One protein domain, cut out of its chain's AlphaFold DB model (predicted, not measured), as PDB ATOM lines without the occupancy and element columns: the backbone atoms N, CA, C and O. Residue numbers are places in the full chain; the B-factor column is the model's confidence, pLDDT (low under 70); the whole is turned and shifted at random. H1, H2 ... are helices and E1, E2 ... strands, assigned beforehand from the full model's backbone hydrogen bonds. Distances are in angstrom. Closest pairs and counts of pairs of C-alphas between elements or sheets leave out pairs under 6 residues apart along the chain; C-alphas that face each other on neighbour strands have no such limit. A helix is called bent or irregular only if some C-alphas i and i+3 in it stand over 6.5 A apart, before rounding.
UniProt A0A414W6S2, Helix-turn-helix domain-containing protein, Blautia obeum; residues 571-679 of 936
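What this domain is: This is residues 571 to 679 of the 936 residues of the protein "Helix-turn-helix domain-containing protein" of Blautia obeum (UniProt A0A414W6S2). A helical hairpin, H2 and H3 side by side, makes the core of an elongated domain, with a small antiparallel sheet at each end of its long axis: the three strands E1, E2 and E3 at one end, the strand hairpin E4 and E5 at the other. The short helix H4 packs on H3, H5 crosses both H2 and H3 at a steep angle, and little H1 packs on the end of H3 toward the three-stranded sheet. The printed part has 109 residues with five named helices and five named strands, in the order H1 E1 E2 E3 H2 H3 H4 H5 E4 E5; the larger sheet runs E1 - E2 - E3, and both sheets are antiparallel. The class is mixed, helices and strands. The whole is only just loose, close to compact, with a radius of gyration of the C-alphas of 16.0 A and spans of 52 by 32 by 23 A.

How they stand to each other: The largest sheet is a meander, each strand the antiparallel neighbour of the one before: E1, residues 578 to 581, E2, residues 587 to 591, and E3, residues 594 to 596. In the hairpin of E1 and E2, N 588 and O 580 are 2.8 A apart, within hydrogen-bond range. In the hairpin of E2 and E3, N 596 and O 589 are 2.9 A apart, also within range. H4, residues 646 to 652, is not on this sheet, but only just, with 4 pairs of C-alphas within 10 A; its closest C-alphas to E3 are those of Lys 647 and Tyr 596, 7.7 A apart. The hub is H3, residues 623 to 642, which touches four helices. With residues 631 to 639 alone H3 touches H4, at a shallow tilt of 24 degrees, opposite ways, in a helical hairpin; the closest C-alphas, of His 632 and Ser 649, are 5.8 A apart. H1, residues 571 to 574, touches residues 635 to 642 of H3, with the C-alphas of Lys 571 and His 642 closest at 6.9 A. H2, residues 602 to 618, touches H3 at a shallow tilt of 9 degrees, opposite ways, in another helical hairpin; the closest C-alphas, of Ile 609 and Ser 633, are 6.1 A apart. H5, residues 655 to 663, touches residues 612 to 616 of H2 at a steep tilt of 52 degrees, with the C-alphas of Met 616 and Tyr 662 closest at 5.8 A. H5 also touches residues 625 to 632 of H3 at a steep tilt of 57 degrees, with the C-alphas of Ala 629 and Ile 655 closest at 6.6 A. In the hairpin of E4, residues 664 to 666, and E5, residues 672 to 674, N 665 and O 673 are 2.9 A apart, within range. The closest C-alphas of H5 and E5, of Gln 663 and Glu 674, are 5.3 A apart. Every O i to N i+4 pair is within hydrogen-bond range in H2, H4 and H5, and 14 of 16 in H3; H1 is too short for such a pair, and its 1 pair of O i to N i+3 is not within range.

Where its parts are: E2 is 13.4 A long and E1 10.3 A; E3, E4 and E5 have three residues each. H3, 27.1 A long, begins with C-alpha 623 at (101.561, 79.859, 117.742); it has a kink of 25 degrees near residue 636 and is irregular, with C-alphas 637 and 640 7.5 A apart. H2 is 24.2 A long, H5 10.9 A, H4 9.8 A and H1 5.5 A. C-alpha 571 of H1 is at (106.655, 89.832, 97.808), and C-alpha 674 of E5 at (118.250, 67.338, 111.542).

The domain as a whole: The two C-alphas farthest apart, of Ser 583 and Pro 668, are 52.3 A apart. The printed part has no cut, and the links between named elements are tight. The mean pLDDT of the printed part is 89.9, and no printed residue is under 70.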
ATOM      1  N   LYS A 571     106.075  89.047  98.908       85.06
ATOM      2  CA  LYS A 571     106.655  89.832  97.808       85.06
ATOM      3  C   LYS A 571     107.186  91.169  98.291       85.06
ATOM      4  O   LYS A 571     108.294  91.539  97.918       85.06
ATOM      5  N   ASP A 572     106.422  91.827  99.148       85.12
ATOM      6  CA  ASP A 572     106.767  93.142  99.676       85.12
ATOM      7  C   ASP A 572     107.881  93.017 100.719       85.12
ATOM      8  O   ASP A 572     108.780  93.849 100.785       85.12
ATOM      9  N   THR A 573     107.880  91.920 101.482       88.50
ATOM     10  CA  THR A 573     108.850  91.707 102.565       88.50
ATOM     11  C   THR A 573     110.196  91.160 102.071       88.50
ATOM     12  O   THR A 573     111.254  91.569 102.555       88.50
ATOM     13  N   TYR A 574     110.180  90.212 101.128       93.31
ATOM     14  CA  TYR A 574     111.366  89.457 100.686       93.31
ATOM     15  C   TYR A 574     111.698  89.632  99.198       93.31
ATOM     16  O   TYR A 574     112.493  88.864  98.651       93.31
ATOM     17  N   GLY A 575     111.099  90.618  98.530       91.06
ATOM     18  CA  GLY A 575     111.457  91.008  97.168       91.06
ATOM     19  C   GLY A 575     112.858  91.622  97.072       91.06
ATOM     20  O   GLY A 575     113.427  92.075  98.064       91.06
ATOM     21  N   SER A 576     113.418  91.631  95.861       89.50
ATOM     22  CA  SER A 576     114.683  92.323  95.587       89.50
ATOM     23  C   SER A 576     114.491  93.839  95.592       89.50
ATOM     24  O   SER A 576     113.592  94.324  94.903       89.50
ATOM     25  N   ASP A 577     115.387  94.578  96.246       90.25
ATOM     26  CA  ASP A 577     115.456  96.046  96.161       90.25
ATOM     27  C   ASP A 577     116.228  96.517  94.916       90.25
ATOM     28  O   ASP A 577     115.969  97.591  94.372       90.25
ATOM     29  N   LYS A 578     117.151  95.687  94.420       91.06
ATOM     30  CA  LYS A 578     117.974  95.975  93.248       91.06
ATOM     31  C   LYS A 578     118.243  94.710  92.439       91.06
ATOM     32  O   LYS A 578     118.532  93.644  92.977       91.06
ATOM     33  N   VAL A 579     118.201  94.854  91.115       91.19
ATOM     34  CA  VAL A 579     118.594  93.809  90.162       91.19
ATOM     35  C   VAL A 579     119.667  94.373  89.240       91.19
ATOM     36  O   VAL A 579     119.449  95.395  88.594       91.19
ATOM     37  N   THR A 580     120.823  93.717  89.168       90.94
ATOM     38  CA  THR A 580     121.874  94.044  88.192       90.94
ATOM     39  C   THR A 580     121.998  92.920  87.174       90.94
ATOM     40  O   THR A 580     121.552  91.797  87.407       90.94
ATOM     41  N   THR A 581     122.555  93.227  86.005       91.56
ATOM     42  CA  THR A 581     122.835  92.228  84.969       91.56
ATOM     43  C   THR A 581     124.328  92.252  84.681       91.56
ATOM     44  O   THR A 581     124.876  93.328  84.443       91.56
ATOM     45  N   ASP A 582     124.989  91.097  84.756       88.50
ATOM     46  CA  ASP A 582     126.410  90.990  84.427       88.50
ATOM     47  C   ASP A 582     126.647  91.095  82.908       88.50
ATOM     48  O   ASP A 582     125.720  91.064  82.093       88.50
ATOM     49  N   SER A 583     127.916  91.184  82.504       82.12
ATOM     50  CA  SER A 583     128.315  91.226  81.090       82.12
ATOM     51  C   SER A 583     127.960  89.959  80.297       82.12
ATOM     52  O   SER A 583     128.055  89.960  79.072       82.12
ATOM     53  N   LYS A 584     127.537  88.880  80.971       78.88
ATOM     54  CA  LYS A 584     127.083  87.614  80.379       78.88
ATOM     55  C   LYS A 584     125.551  87.510  80.327       78.88
ATOM     56  O   LYS A 584     125.036  86.470  79.921       78.88
ATOM     57  N   GLY A 585     124.823  88.556  80.723       80.81
ATOM     58  CA  GLY A 585     123.361  88.589  80.727       80.81
ATOM     59  C   GLY A 585     122.702  87.912  81.936       80.81
ATOM     60  O   GLY A 585     121.477  87.766  81.956       80.81
ATOM     61  N   ASN A 586     123.462  87.494  82.953       85.81
ATOM     62  CA  ASN A 586     122.909  86.900  84.167       85.81
ATOM     63  C   ASN A 586     122.382  87.984  85.101       85.81
ATOM     64  O   ASN A 586     123.064  88.967  85.386       85.81
ATOM     65  N   LYS A 587     121.170  87.778  85.623       89.75
ATOM     66  CA  LYS A 587     120.569  88.672  86.615       89.75
ATOM     67  C   LYS A 587     121.040  88.312  88.022       89.75
ATOM     68  O   LYS A 587     120.870  87.167  88.446       89.75
ATOM     69  N   HIS A 588     121.539  89.307  88.741       91.00
ATOM     70  CA  HIS A 588     121.915  89.250  90.149       91.00
ATOM     71  C   HIS A 588     120.896  90.043  90.964       91.00
ATOM     72  O   HIS A 588     120.512  91.146  90.575       91.00
ATOM     73  N   TYR A 589     120.428  89.460  92.062       92.88
ATOM     74  CA  TYR A 589     119.342  90.001  92.873       92.88
ATOM     75  C   TYR A 589     119.908  90.385  94.228       92.88
ATOM     76  O   TYR A 589     120.648  89.607  94.831       92.88
ATOM     77  N   TYR A 590     119.563  91.582  94.680       92.38
ATOM     78  CA  TYR A 590     120.029  92.145  95.933       92.38
ATOM     79  C   TYR A 590     118.835  92.455  96.824       92.38
ATOM     80  O   TYR A 590     117.737  92.737  96.334       92.38
ATOM     81  N   ARG A 591     119.057  92.340  98.130       91.88
ATOM     82  CA  ARG A 591     118.155  92.802  99.182       91.88
ATOM     83  C   ARG A 591     119.014  93.315 100.327       91.88
ATOM     84  O   ARG A 591     119.947  92.629 100.743       91.88
ATOM     85  N   ASN A 592     118.724  94.514 100.825       88.75
ATOM     86  CA  ASN A 592     119.475  95.152 101.910       88.75
ATOM     87  C   ASN A 592     120.985  95.234 101.609       88.75
ATOM     88  O   ASN A 592     121.825  95.008 102.477       88.75
ATOM     89  N   GLY A 593     121.338  95.498 100.346       86.50
ATOM     90  CA  GLY A 593     122.729  95.603  99.893       86.50
ATOM     91  C   GLY A 593     123.489  94.276  99.734       86.50
ATOM     92  O   GLY A 593     124.632  94.303  99.279       86.50
ATOM     93  N   ALA A 594     122.883  93.124 100.041       89.25
ATOM     94  CA  ALA A 594     123.499  91.805  99.891       89.25
ATOM     95  C   ALA A 594     122.939  91.048  98.677       89.25
ATOM     96  O   ALA A 594     121.729  91.015  98.456       89.25
ATOM     97  N   GLU A 595     123.820  90.421  97.894       92.69
ATOM     98  CA  GLU A 595     123.414  89.548  96.789       92.69
ATOM     99  C   GLU A 595     122.867  88.218  97.323       92.69
ATOM    100  O   GLU A 595     123.497  87.577  98.169       92.69
ATOM    101  N   TYR A 596     121.742  87.750  96.782       92.44
ATOM    102  CA  TYR A 596     121.170  86.453  97.134       92.44
ATOM    103  C   TYR A 596     120.858  85.592  95.907       92.44
ATOM    104  O   TYR A 596     120.614  86.054  94.790       92.44
ATOM    105  N   LYS A 597     120.861  84.273  96.123       90.50
ATOM    106  CA  LYS A 597     120.578  83.284  95.078       90.50
ATOM    107  C   LYS A 597     119.102  82.918  95.065       90.50
ATOM    108  O   LYS A 597     118.550  82.471  96.067       90.50
ATOM    109  N   ILE A 598     118.505  82.986  93.881       90.75
ATOM    110  CA  ILE A 598     117.127  82.550  93.648       90.75
ATOM    111  C   ILE A 598     116.996  81.037  93.847       90.75
ATOM    112  O   ILE A 598     117.828  80.247  93.387       90.75
ATOM    113  N   MET A 599     115.896  80.632  94.474       91.19
ATOM    114  CA  MET A 599     115.511  79.234  94.631       91.19
ATOM    115  C   MET A 599     115.147  78.579  93.284       91.19
ATOM    116  O   MET A 599     114.403  79.148  92.489       91.19
ATOM    117  N   LYS A 600     115.630  77.353  93.039       86.31
ATOM    118  CA  LYS A 600     115.340  76.558  91.817       86.31
ATOM    119  C   LYS A 600     114.660  75.210  92.109       86.31
ATOM    120  O   LYS A 600     114.504  74.368  91.225       86.31
ATOM    121  N   ASN A 601     114.341  74.951  93.374       86.06
ATOM    122  CA  ASN A 601     113.933  73.649  93.903       86.06
ATOM    123  C   ASN A 601     112.675  73.746  94.786       86.06
ATOM    124  O   ASN A 601     112.586  73.052  95.798       86.06
ATOM    125  N   THR A 602     111.684  74.543  94.366       84.81
ATOM    126  CA  THR A 602     110.438  74.832  95.106       84.81
ATOM    127  C   THR A 602     109.799  73.604  95.754       84.81
ATOM    128  O   THR A 602     109.528  73.608  96.945       84.81
ATOM    129  N   GLN A 603     109.621  72.504  95.012       80.50
ATOM    130  CA  GLN A 603     108.978  71.294  95.551       80.50
ATOM    131  C   GLN A 603     109.745  70.659  96.718       80.50
ATOM    132  O   GLN A 603     109.132  70.108  97.629       80.50
ATOM    133  N   THR A 604     111.077  70.706  96.680       87.69
ATOM    134  CA  THR A 604     111.917  70.145  97.741       87.69
ATOM    135  C   THR A 604     111.840  71.012  98.989       87.69
ATOM    136  O   THR A 604     111.578  70.479 100.061       87.69
ATOM    137  N   GLU A 605     111.990  72.330  98.846       90.75
ATOM    138  CA  GLU A 605     111.890  73.259  99.979       90.75
ATOM    139  C   GLU A 605     110.481  73.250 100.590       90.75
ATOM    140  O   GLU A 605     110.353  73.162 101.809       90.75
ATOM    141  N   MET A 606     109.423  73.205  99.765       87.44
ATOM    142  CA  MET A 606     108.037  73.029 100.225       87.44
ATOM    143  C   MET A 606     107.859  71.737 101.033       87.44
ATOM    144  O   MET A 606     107.190  71.738 102.063       87.44
ATOM    145  N   GLY A 607     108.465  70.631 100.590       86.94
ATOM    146  CA  GLY A 607     108.440  69.369 101.329       86.94
ATOM    147  C   GLY A 607     109.163  69.466 102.676       86.94
ATOM    148  O   GLY A 607     108.647  68.989 103.684       86.94
ATOM    149  N   ILE A 608     110.323  70.126 102.708       90.25
ATOM    150  CA  ILE A 608     111.116  70.332 103.928       90.25
ATOM    151  C   ILE A 608     110.335  71.170 104.949       90.25
ATOM    152  O   ILE A 608     110.198  70.743 106.096       90.25
ATOM    153  N   ILE A 609     109.800  72.328 104.546       92.19
ATOM    154  CA  ILE A 609     109.068  73.212 105.466       92.19
ATOM    155  C   ILE A 609     107.724  72.608 105.893       92.19
ATOM    156  O   ILE A 609     107.372  72.682 107.067       92.19
ATOM    157  N   SER A 610     107.015  71.908 104.999       89.38
ATOM    158  CA  SER A 610     105.783  71.188 105.349       89.38
ATOM    159  C   SER A 610     106.029  70.072 106.370       89.38
ATOM    160  O   SER A 610     105.219  69.879 107.281       89.38
ATOM    161  N   ASN A 611     107.129  69.323 106.229       91.00
ATOM    162  CA  ASN A 611     107.509  68.302 107.206       91.00
ATOM    163  C   ASN A 611     107.823  68.942 108.559       91.00
ATOM    164  O   ASN A 611     107.325  68.464 109.573       91.00
ATOM    165  N   LEU A 612     108.566  70.056 108.567       93.69
ATOM    166  CA  LEU A 612     108.847  70.799 109.794       93.69
ATOM    167  C   LEU A 612     107.556  71.259 110.482       93.69
ATOM    168  O   LEU A 612     107.374  70.971 111.657       93.69
ATOM    169  N   ILE A 613     106.626  71.889 109.760       92.31
ATOM    170  CA  ILE A 613     105.336  72.332 110.318       92.31
ATOM    171  C   ILE A 613     104.529  71.148 110.878       92.31
ATOM    172  O   ILE A 613     103.891  71.266 111.927       92.31
ATOM    173  N   THR A 614     104.559  69.995 110.204       91.19
ATOM    174  CA  THR A 614     103.890  68.772 110.681       91.19
ATOM    175  C   THR A 614     104.513  68.282 111.989       91.19
ATOM    176  O   THR A 614     103.787  68.039 112.953       91.19
ATOM    177  N   ASP A 615     105.844  68.215 112.052       93.31
ATOM    178  CA  ASP A 615     106.585  67.802 113.248       93.31
ATOM    179  C   ASP A 615     106.353  68.771 114.414       93.31
ATOM    180  O   ASP A 615     106.071  68.342 115.530       93.31
ATOM    181  N   MET A 616     106.391  70.078 114.142       94.19
ATOM    182  CA  MET A 616     106.079  71.146 115.094       94.19
ATOM    183  C   MET A 616     104.666  71.012 115.656       94.19
ATOM    184  O   MET A 616     104.467  71.112 116.864       94.19
ATOM    185  N   THR A 617     103.681  70.748 114.795       91.25
ATOM    186  CA  THR A 617     102.284  70.601 115.222       91.25
ATOM    187  C   THR A 617     102.109  69.392 116.140       91.25
ATOM    188  O   THR A 617     101.424  69.484 117.157       91.25
ATOM    189  N   LEU A 618     102.734  68.258 115.810       90.81
ATOM    190  CA  LEU A 618     102.662  67.051 116.635       90.81
ATOM    191  C   LEU A 618     103.420  67.209 117.957       90.81
ATOM    192  O   LEU A 618     102.932  66.766 118.992       90.81
ATOM    193  N   LYS A 619     104.570  67.885 117.950       92.06
ATOM    194  CA  LYS A 619     105.398  68.115 119.145       92.06
ATOM    195  C   LYS A 619     104.958  69.319 119.990       92.06
ATOM    196  O   LYS A 619     105.643  69.660 120.947       92.06
ATOM    197  N   GLY A 620     103.821  69.941 119.667       90.25
ATOM    198  CA  GLY A 620     103.205  70.981 120.495       90.25
ATOM    199  C   GLY A 620     103.871  72.356 120.399       90.25
ATOM    200  O   GLY A 620     103.993  73.039 121.411       90.25
ATOM    201  N   ALA A 621     104.306  72.766 119.205       93.25
ATOM    202  CA  ALA A 621     104.853  74.101 118.982       93.25
ATOM    203  C   ALA A 621     103.850  75.221 119.311       93.25
ATOM    204  O   ALA A 621     102.638  75.077 119.125       93.25
ATOM    205  N   THR A 622     104.381  76.353 119.769       92.88
ATOM    206  CA  THR A 622     103.593  77.561 120.057       92.88
ATOM    207  C   THR A 622     103.100  78.239 118.775       92.88
ATOM    208  O   THR A 622     103.606  77.980 117.681       92.88
ATOM    209  N   GLU A 623     102.109  79.127 118.894       90.44
ATOM    210  CA  GLU A 623     101.561  79.859 117.742       90.44
ATOM    211  C   GLU A 623     102.596  80.781 117.077       90.44
ATOM    212  O   GLU A 623     102.652  80.807 115.852       90.44
ATOM    213  N   ASP A 624     103.476  81.427 117.852       92.62
ATOM    214  CA  ASP A 624     104.604  82.225 117.336       92.62
ATOM    215  C   ASP A 624     105.591  81.373 116.517       92.62
ATOM    216  O   ASP A 624     105.991  81.723 115.404       92.62
ATOM    217  N   GLU A 625     105.971  80.203 117.040       95.44
ATOM    218  CA  GLU A 625     106.879  79.297 116.337       95.44
ATOM    219  C   GLU A 625     106.254  78.794 115.029       95.44
ATOM    220  O   GLU A 625     106.920  78.768 113.989       95.44
ATOM    221  N   LEU A 626     104.968  78.422 115.057       93.19
ATOM    222  CA  LEU A 626     104.232  78.021 113.858       93.19
ATOM    223  C   LEU A 626     104.119  79.175 112.858       93.19
ATOM    224  O   LEU A 626     104.355  78.948 111.673       93.19
ATOM    225  N   ALA A 627     103.830  80.399 113.309       93.00
ATOM    226  CA  ALA A 627     103.758  81.576 112.447       93.00
ATOM    227  C   ALA A 627     105.078  81.803 111.699       93.00
ATOM    228  O   ALA A 627     105.062  81.989 110.484       93.00
ATOM    229  N   ARG A 628     106.226  81.692 112.380       95.31
ATOM    230  CA  ARG A 628     107.558  81.785 111.752       95.31
ATOM    231  C   ARG A 628     107.769  80.741 110.652       95.31
ATOM    232  O   ARG A 628     108.209  81.072 109.549       95.31
ATOM    233  N   ALA A 629     107.417  79.482 110.915       94.56
ATOM    234  CA  ALA A 629     107.523  78.418 109.917       94.56
ATOM    235  C   ALA A 629     106.567  78.630 108.727       94.56
ATOM    236  O   ALA A 629     106.944  78.390 107.577       94.56
ATOM    237  N   VAL A 630     105.350  79.119 108.981       91.38
ATOM    238  CA  VAL A 630     104.335  79.395 107.952       91.38
ATOM    239  C   VAL A 630     104.726  80.595 107.091       91.38
ATOM    240  O   VAL A 630     104.667  80.478 105.870       91.38
ATOM    241  N   LYS A 631     105.233  81.691 107.676       91.81
ATOM    242  CA  LYS A 631     105.800  82.831 106.928       91.81
ATOM    243  C   LYS A 631     106.873  82.367 105.955       91.81
ATOM    244  O   LYS A 631     106.835  82.699 104.771       91.81
ATOM    245  N   HIS A 632     107.797  81.531 106.429       94.62
ATOM    246  CA  HIS A 632     108.817  80.961 105.559       94.62
ATOM    247  C   HIS A 632     108.220  80.050 104.475       94.62
ATOM    248  O   HIS A 632     108.648  80.114 103.324       94.62
ATOM    249  N   SER A 633     107.196  79.254 104.797       91.12
ATOM    250  CA  SER A 633     106.467  78.448 103.808       91.12
ATOM    251  C   SER A 633     105.826  79.313 102.715       91.12
ATOM    252  O   SER A 633     105.971  78.995 101.534       91.12
ATOM    253  N   MET A 634     105.181  80.427 103.079       87.56
ATOM    254  CA  MET A 634     104.598  81.387 102.131       87.56
ATOM    255  C   MET A 634     105.674  81.986 101.212       87.56
ATOM    256  O   MET A 634     105.491  82.042  99.997       87.56
ATOM    257  N   VAL A 635     106.842  82.346 101.763       90.75
ATOM    258  CA  VAL A 635     107.985  82.825 100.966       90.75
ATOM    259  C   VAL A 635     108.503  81.742 100.026       90.75
ATOM    260  O   VAL A 635     108.731  82.020  98.853       90.75
ATOM    261  N   VAL A 636     108.664  80.501 100.491       91.06
ATOM    262  CA  VAL A 636     109.143  79.379  99.666       91.06
ATOM    263  C   VAL A 636     108.209  79.105  98.485       91.06
ATOM    264  O   VAL A 636     108.696  78.876  97.380       91.06
ATOM    265  N   ILE A 637     106.888  79.155  98.684       85.06
ATOM    266  CA  ILE A 637     105.896  78.927  97.618       85.06
ATOM    267  C   ILE A 637     106.094  79.916  96.459       85.06
ATOM    268  O   ILE A 637     106.079  79.516  95.291       85.06
ATOM    269  N   ASP A 638     106.349  81.184  96.783       85.56
ATOM    270  CA  ASP A 638     106.474  82.257  95.798       85.56
ATOM    271  C   ASP A 638     107.919  82.566  95.372       85.56
ATOM    272  O   ASP A 638     108.127  83.223  94.348       85.56
ATOM    273  N   ALA A 639     108.933  82.059  96.080       89.69
ATOM    274  CA  ALA A 639     110.328  82.461  95.908       89.69
ATOM    275  C   ALA A 639     110.885  82.217  94.499       89.69
ATOM    276  O   ALA A 639     111.535  83.098  93.942       89.69
ATOM    277  N   GLU A 640     110.611  81.072  93.866       88.44
ATOM    278  CA  GLU A 640     111.084  80.824  92.492       88.44
ATOM    279  C   GLU A 640     110.361  81.723  91.475       88.44
ATOM    280  O   GLU A 640     110.969  82.225  90.524       88.44
ATOM    281  N   LYS A 641     109.061  81.967  91.681       83.81
ATOM    282  CA  LYS A 641     108.219  82.771  90.785       83.81
ATOM    283  C   LYS A 641     108.597  84.251  90.870       83.81
ATOM    284  O   LYS A 641     108.933  84.847  89.845       83.81
ATOM    285  N   HIS A 642     108.629  84.789  92.083       85.50
ATOM    286  CA  HIS A 642     108.834  86.203  92.395       85.50
ATOM    287  C   HIS A 642     110.279  86.561  92.759       85.50
ATOM    288  O   HIS A 642     110.557  87.716  93.048       85.50
ATOM    289  N   LYS A 643     111.209  85.601  92.668       91.44
ATOM    290  CA  LYS A 643     112.645  85.802  92.927       91.44
ATOM    291  C   LYS A 643     112.916  86.279  94.357       91.44
ATOM    292  O   LYS A 643     113.803  87.094  94.563       91.44
ATOM    293  N   LEU A 644     112.160  85.769  95.329       93.50
ATOM    294  CA  LEU A 644     112.242  86.206  96.726       93.50
ATOM    295  C   LEU A 644     113.493  85.664  97.425       93.50
ATOM    296  O   LEU A 644     113.941  84.545  97.143       93.50
ATOM    297  N   ASP A 645     114.010  86.430  98.381       94.81
ATOM    298  CA  ASP A 645     115.116  86.020  99.243       94.81
ATOM    299  C   ASP A 645     114.647  85.062 100.349       94.81
ATOM    300  O   ASP A 645     114.495  85.394 101.529       94.81
ATOM    301  N   TYR A 646     114.423  83.812  99.946       94.62
ATOM    302  CA  TYR A 646     114.023  82.752 100.865       94.62
ATOM    303  C   TYR A 646     115.104  82.416 101.906       94.62
ATOM    304  O   TYR A 646     114.776  81.861 102.952       94.62
ATOM    305  N   LYS A 647     116.386  82.736 101.661       94.56
ATOM    306  CA  LYS A 647     117.462  82.477 102.631       94.56
ATOM    307  C   LYS A 647     117.425  83.481 103.772       94.56
ATOM    308  O   LYS A 647     117.532  83.059 104.922       94.56
ATOM    309  N   SER A 648     117.186  84.755 103.475       94.06
ATOM    310  CA  SER A 648     116.919  85.745 104.520       94.06
ATOM    311  C   SER A 648     115.657  85.393 105.299       94.06
ATOM    312  O   SER A 648     115.698  85.361 106.522       94.06
ATOM    313  N   SER A 649     114.576  84.979 104.623       95.38
ATOM    314  CA  SER A 649     113.378  84.477 105.314       95.38
ATOM    315  C   SER A 649     113.683  83.296 106.245       95.38
ATOM    316  O   SER A 649     113.183  83.259 107.368       95.38
ATOM    317  N   TYR A 650     114.529  82.352 105.823       96.12
ATOM    318  CA  TYR A 650     114.948  81.219 106.654       96.12
ATOM    319  C   TYR A 650     115.690  81.669 107.925       96.12
ATOM    320  O   TYR A 650     115.476  81.101 108.999       96.12
ATOM    321  N   ALA A 651     116.562  82.674 107.805       95.44
ATOM    322  CA  ALA A 651     117.337  83.218 108.916       95.44
ATOM    323  C   ALA A 651     116.477  84.073 109.862       95.44
ATOM    324  O   ALA A 651     116.454  83.810 111.062       95.44
ATOM    325  N   GLU A 652     115.725  85.036 109.324       95.38
ATOM    326  CA  GLU A 652     114.868  85.963 110.079       95.38
ATOM    327  C   GLU A 652     113.749  85.230 110.835       95.38
ATOM    328  O   GLU A 652     113.445  85.569 111.975       95.38
ATOM    329  N   ASN A 653     113.183  84.166 110.251       96.56
ATOM    330  CA  ASN A 653     112.188  83.322 110.923       96.56
ATOM    331  C   ASN A 653     112.823  82.218 111.795       96.56
ATOM    332  O   ASN A 653     112.120  81.334 112.283       96.56
ATOM    333  N   ALA A 654     114.145  82.243 112.004       96.88
ATOM    334  CA  ALA A 654     114.895  81.311 112.848       96.88
ATOM    335  C   ALA A 654     114.607  79.821 112.558       96.88
ATOM    336  O   ALA A 654     114.543  78.990 113.471       96.88
ATOM    337  N   ILE A 655     114.451  79.456 111.280       97.31
ATOM    338  CA  ILE A 655     114.021  78.108 110.877       97.31
ATOM    339  C   ILE A 655     115.031  77.033 111.297       97.31
ATOM    340  O   ILE A 655     114.628  75.930 111.664       97.31
ATOM    341  N   ALA A 656     116.333  77.342 111.313       95.62
ATOM    342  CA  ALA A 656     117.357  76.424 111.826       95.62
ATOM    343  C   ALA A 656     117.100  76.031 113.290       95.62
ATOM    344  O   ALA A 656     117.158  74.856 113.639       95.62
ATOM    345  N   SER A 657     116.750  77.002 114.133       95.69
ATOM    346  CA  SER A 657     116.446  76.776 115.547       95.69
ATOM    347  C   SER A 657     115.190  75.918 115.720       95.69
ATOM    348  O   SER A 657     115.163  75.027 116.568       95.69
ATOM    349  N   LEU A 658     114.172  76.135 114.879       96.69
ATOM    350  CA  LEU A 658     112.961  75.309 114.858       96.69
ATOM    351  C   LEU A 658     113.272  73.869 114.429       96.69
ATOM    352  O   LEU A 658     112.796  72.931 115.066       96.69
ATOM    353  N   LYS A 659     114.113  73.669 113.405       95.75
ATOM    354  CA  LYS A 659     114.577  72.330 113.012       95.75
ATOM    355  C   LYS A 659     115.340  71.647 114.138       95.75
ATOM    356  O   LYS A 659     114.998  70.535 114.511       95.75
ATOM    357  N   LYS A 660     116.301  72.322 114.760       94.25
ATOM    358  CA  LYS A 660     117.024  71.764 115.906       94.25
ATOM    359  C   LYS A 660     116.083  71.324 117.033       94.25
ATOM    360  O   LYS A 660     116.220  70.222 117.553       94.25
ATOM    361  N   LYS A 661     115.084  72.148 117.367       94.88
ATOM    362  CA  LYS A 661     114.119  71.868 118.445       94.88
ATOM    363  C   LYS A 661     113.149  70.727 118.116       94.88
ATOM    364  O   LYS A 661     112.883  69.887 118.969       94.88
ATOM    365  N   TYR A 662     112.603  70.695 116.899       94.88
ATOM    366  CA  TYR A 662     111.493  69.800 116.539       94.88
ATOM    367  C   TYR A 662     111.900  68.612 115.656       94.88
ATOM    368  O   TYR A 662     111.148  67.645 115.529       94.88
ATOM    369  N   GLN A 663     113.093  68.649 115.076       94.00
ATOM    370  CA  GLN A 663     113.614  67.694 114.097       94.00
ATOM    371  C   GLN A 663     115.014  67.161 114.442       94.00
ATOM    372  O   GLN A 663     115.523  66.311 113.713       94.00
ATOM    373  N   GLY A 664     115.629  67.625 115.534       87.19
ATOM    374  CA  GLY A 664     116.913  67.116 116.009       87.19
ATOM    375  C   GLY A 664     116.810  65.663 116.474       87.19
ATOM    376  O   GLY A 664     115.945  65.321 117.285       87.19
ATOM    377  N   VAL A 665     117.689  64.812 115.949       80.31
ATOM    378  CA  VAL A 665     117.820  63.400 116.317       80.31
ATOM    379  C   VAL A 665     119.292  63.099 116.559       80.31
ATOM    380  O   VAL A 665     120.140  63.432 115.733       80.31
ATOM    381  N   THR A 666     119.579  62.437 117.675       79.62
ATOM    382  CA  THR A 666     120.892  61.849 117.945       79.62
ATOM    383  C   THR A 666     120.755  60.342 117.793       79.62
ATOM    384  O   THR A 666     119.975  59.720 118.515       79.62
ATOM    385  N   GLU A 667     121.451  59.773 116.814       73.81
ATOM    386  CA  GLU A 667     121.480  58.327 116.582       73.81
ATOM    387  C   GLU A 667     122.245  57.609 117.716       73.81
ATOM    388  O   GLU A 667     123.020  58.245 118.439       73.81
ATOM    389  N   PRO A 668     122.075  56.282 117.887       74.00
ATOM    390  CA  PRO A 668     122.784  55.519 118.920       74.00
ATOM    391  C   PRO A 668     124.316  55.597 118.837       74.00
ATOM    392  O   PRO A 668     124.991  55.411 119.844       74.00
ATOM    393  N   ASP A 669     124.868  55.877 117.654       78.25
ATOM    394  CA  ASP A 669     126.306  56.057 117.430       78.25
ATOM    395  C   ASP A 669     126.821  57.458 117.830       78.25
ATOM    396  O   ASP A 669     127.997  57.766 117.641       78.25
ATOM    397  N   GLY A 670     125.954  58.312 118.390       79.00
ATOM    398  CA  GLY A 670     126.266  59.686 118.787       79.00
ATOM    399  C   GLY A 670     126.168  60.704 117.645       79.00
ATOM    400  O   GLY A 670     126.348  61.901 117.884       79.00
ATOM    401  N   THR A 671     125.852  60.278 116.418       81.75
ATOM    402  CA  THR A 671     125.702  61.181 115.273       81.75
ATOM    403  C   THR A 671     124.444  62.040 115.404       81.75
ATOM    404  O   THR A 671     123.323  61.530 115.433       81.75
ATOM    405  N   TYR A 672     124.610  63.365 115.431       84.00
ATOM    406  CA  TYR A 672     123.488  64.307 115.392       84.00
ATOM    407  C   TYR A 672     123.106  64.668 113.953       84.00
ATOM    408  O   TYR A 672     123.956  65.044 113.142       84.00
ATOM    409  N   HIS A 673     121.810  64.624 113.649       83.88
ATOM    410  CA  HIS A 673     121.262  65.140 112.398       83.88
ATOM    411  C   HIS A 673     119.898  65.809 112.588       83.88
ATOM    412  O   HIS A 673     119.212  65.630 113.594       83.88
ATOM    413  N   GLU A 674     119.520  66.615 111.596       85.75
ATOM    414  CA  GLU A 674     118.250  67.338 111.542       85.75
ATOM    415  C   GLU A 674     117.470  66.897 110.304       85.75
ATOM    416  O   GLU A 674     117.975  66.923 109.178       85.75
ATOM    417  N   GLY A 675     116.213  66.510 110.495       84.88
ATOM    418  CA  GLY A 675     115.351  66.043 109.416       84.88
ATOM    419  C   GLY A 675     113.998  65.584 109.938       84.88
ATOM    420  O   GLY A 675     113.647  65.857 111.075       84.88
ATOM    421  N   ALA A 676     113.226  64.879 109.114       88.12
ATOM    422  CA  ALA A 676     111.916  64.357 109.500       88.12
ATOM    423  C   ALA A 676     111.904  63.766 110.933       88.12
ATOM    424  O   ALA A 676     112.602  62.788 111.226       88.12
ATOM    425  N   GLY A 677     111.138  64.397 111.825       88.06
ATOM    426  CA  GLY A 677     111.225  64.204 113.273       88.06
ATOM    427  C   GLY A 677     110.091  63.387 113.893       88.06
ATOM    428  O   GLY A 677     110.152  63.129 115.095       88.06
ATOM    429  N   THR A 678     109.081  63.010 113.107       92.25
ATOM    430  CA  THR A 678     107.902  62.224 113.515       92.25
ATOM    431  C   THR A 678     107.633  61.116 112.500       92.25
ATOM    432  O   THR A 678     108.118  61.179 111.369       92.25
ATOM    433  N   LEU A 679     106.832  60.113 112.849       94.50
ATOM    434  CA  LEU A 679     106.429  59.035 111.948       94.50
ATOM    435  C   LEU A 679     105.825  59.581 110.649       94.50
ATOM    436  O   LEU A 679     106.185  59.110 109.571       94.50
TER     437      LEU A 679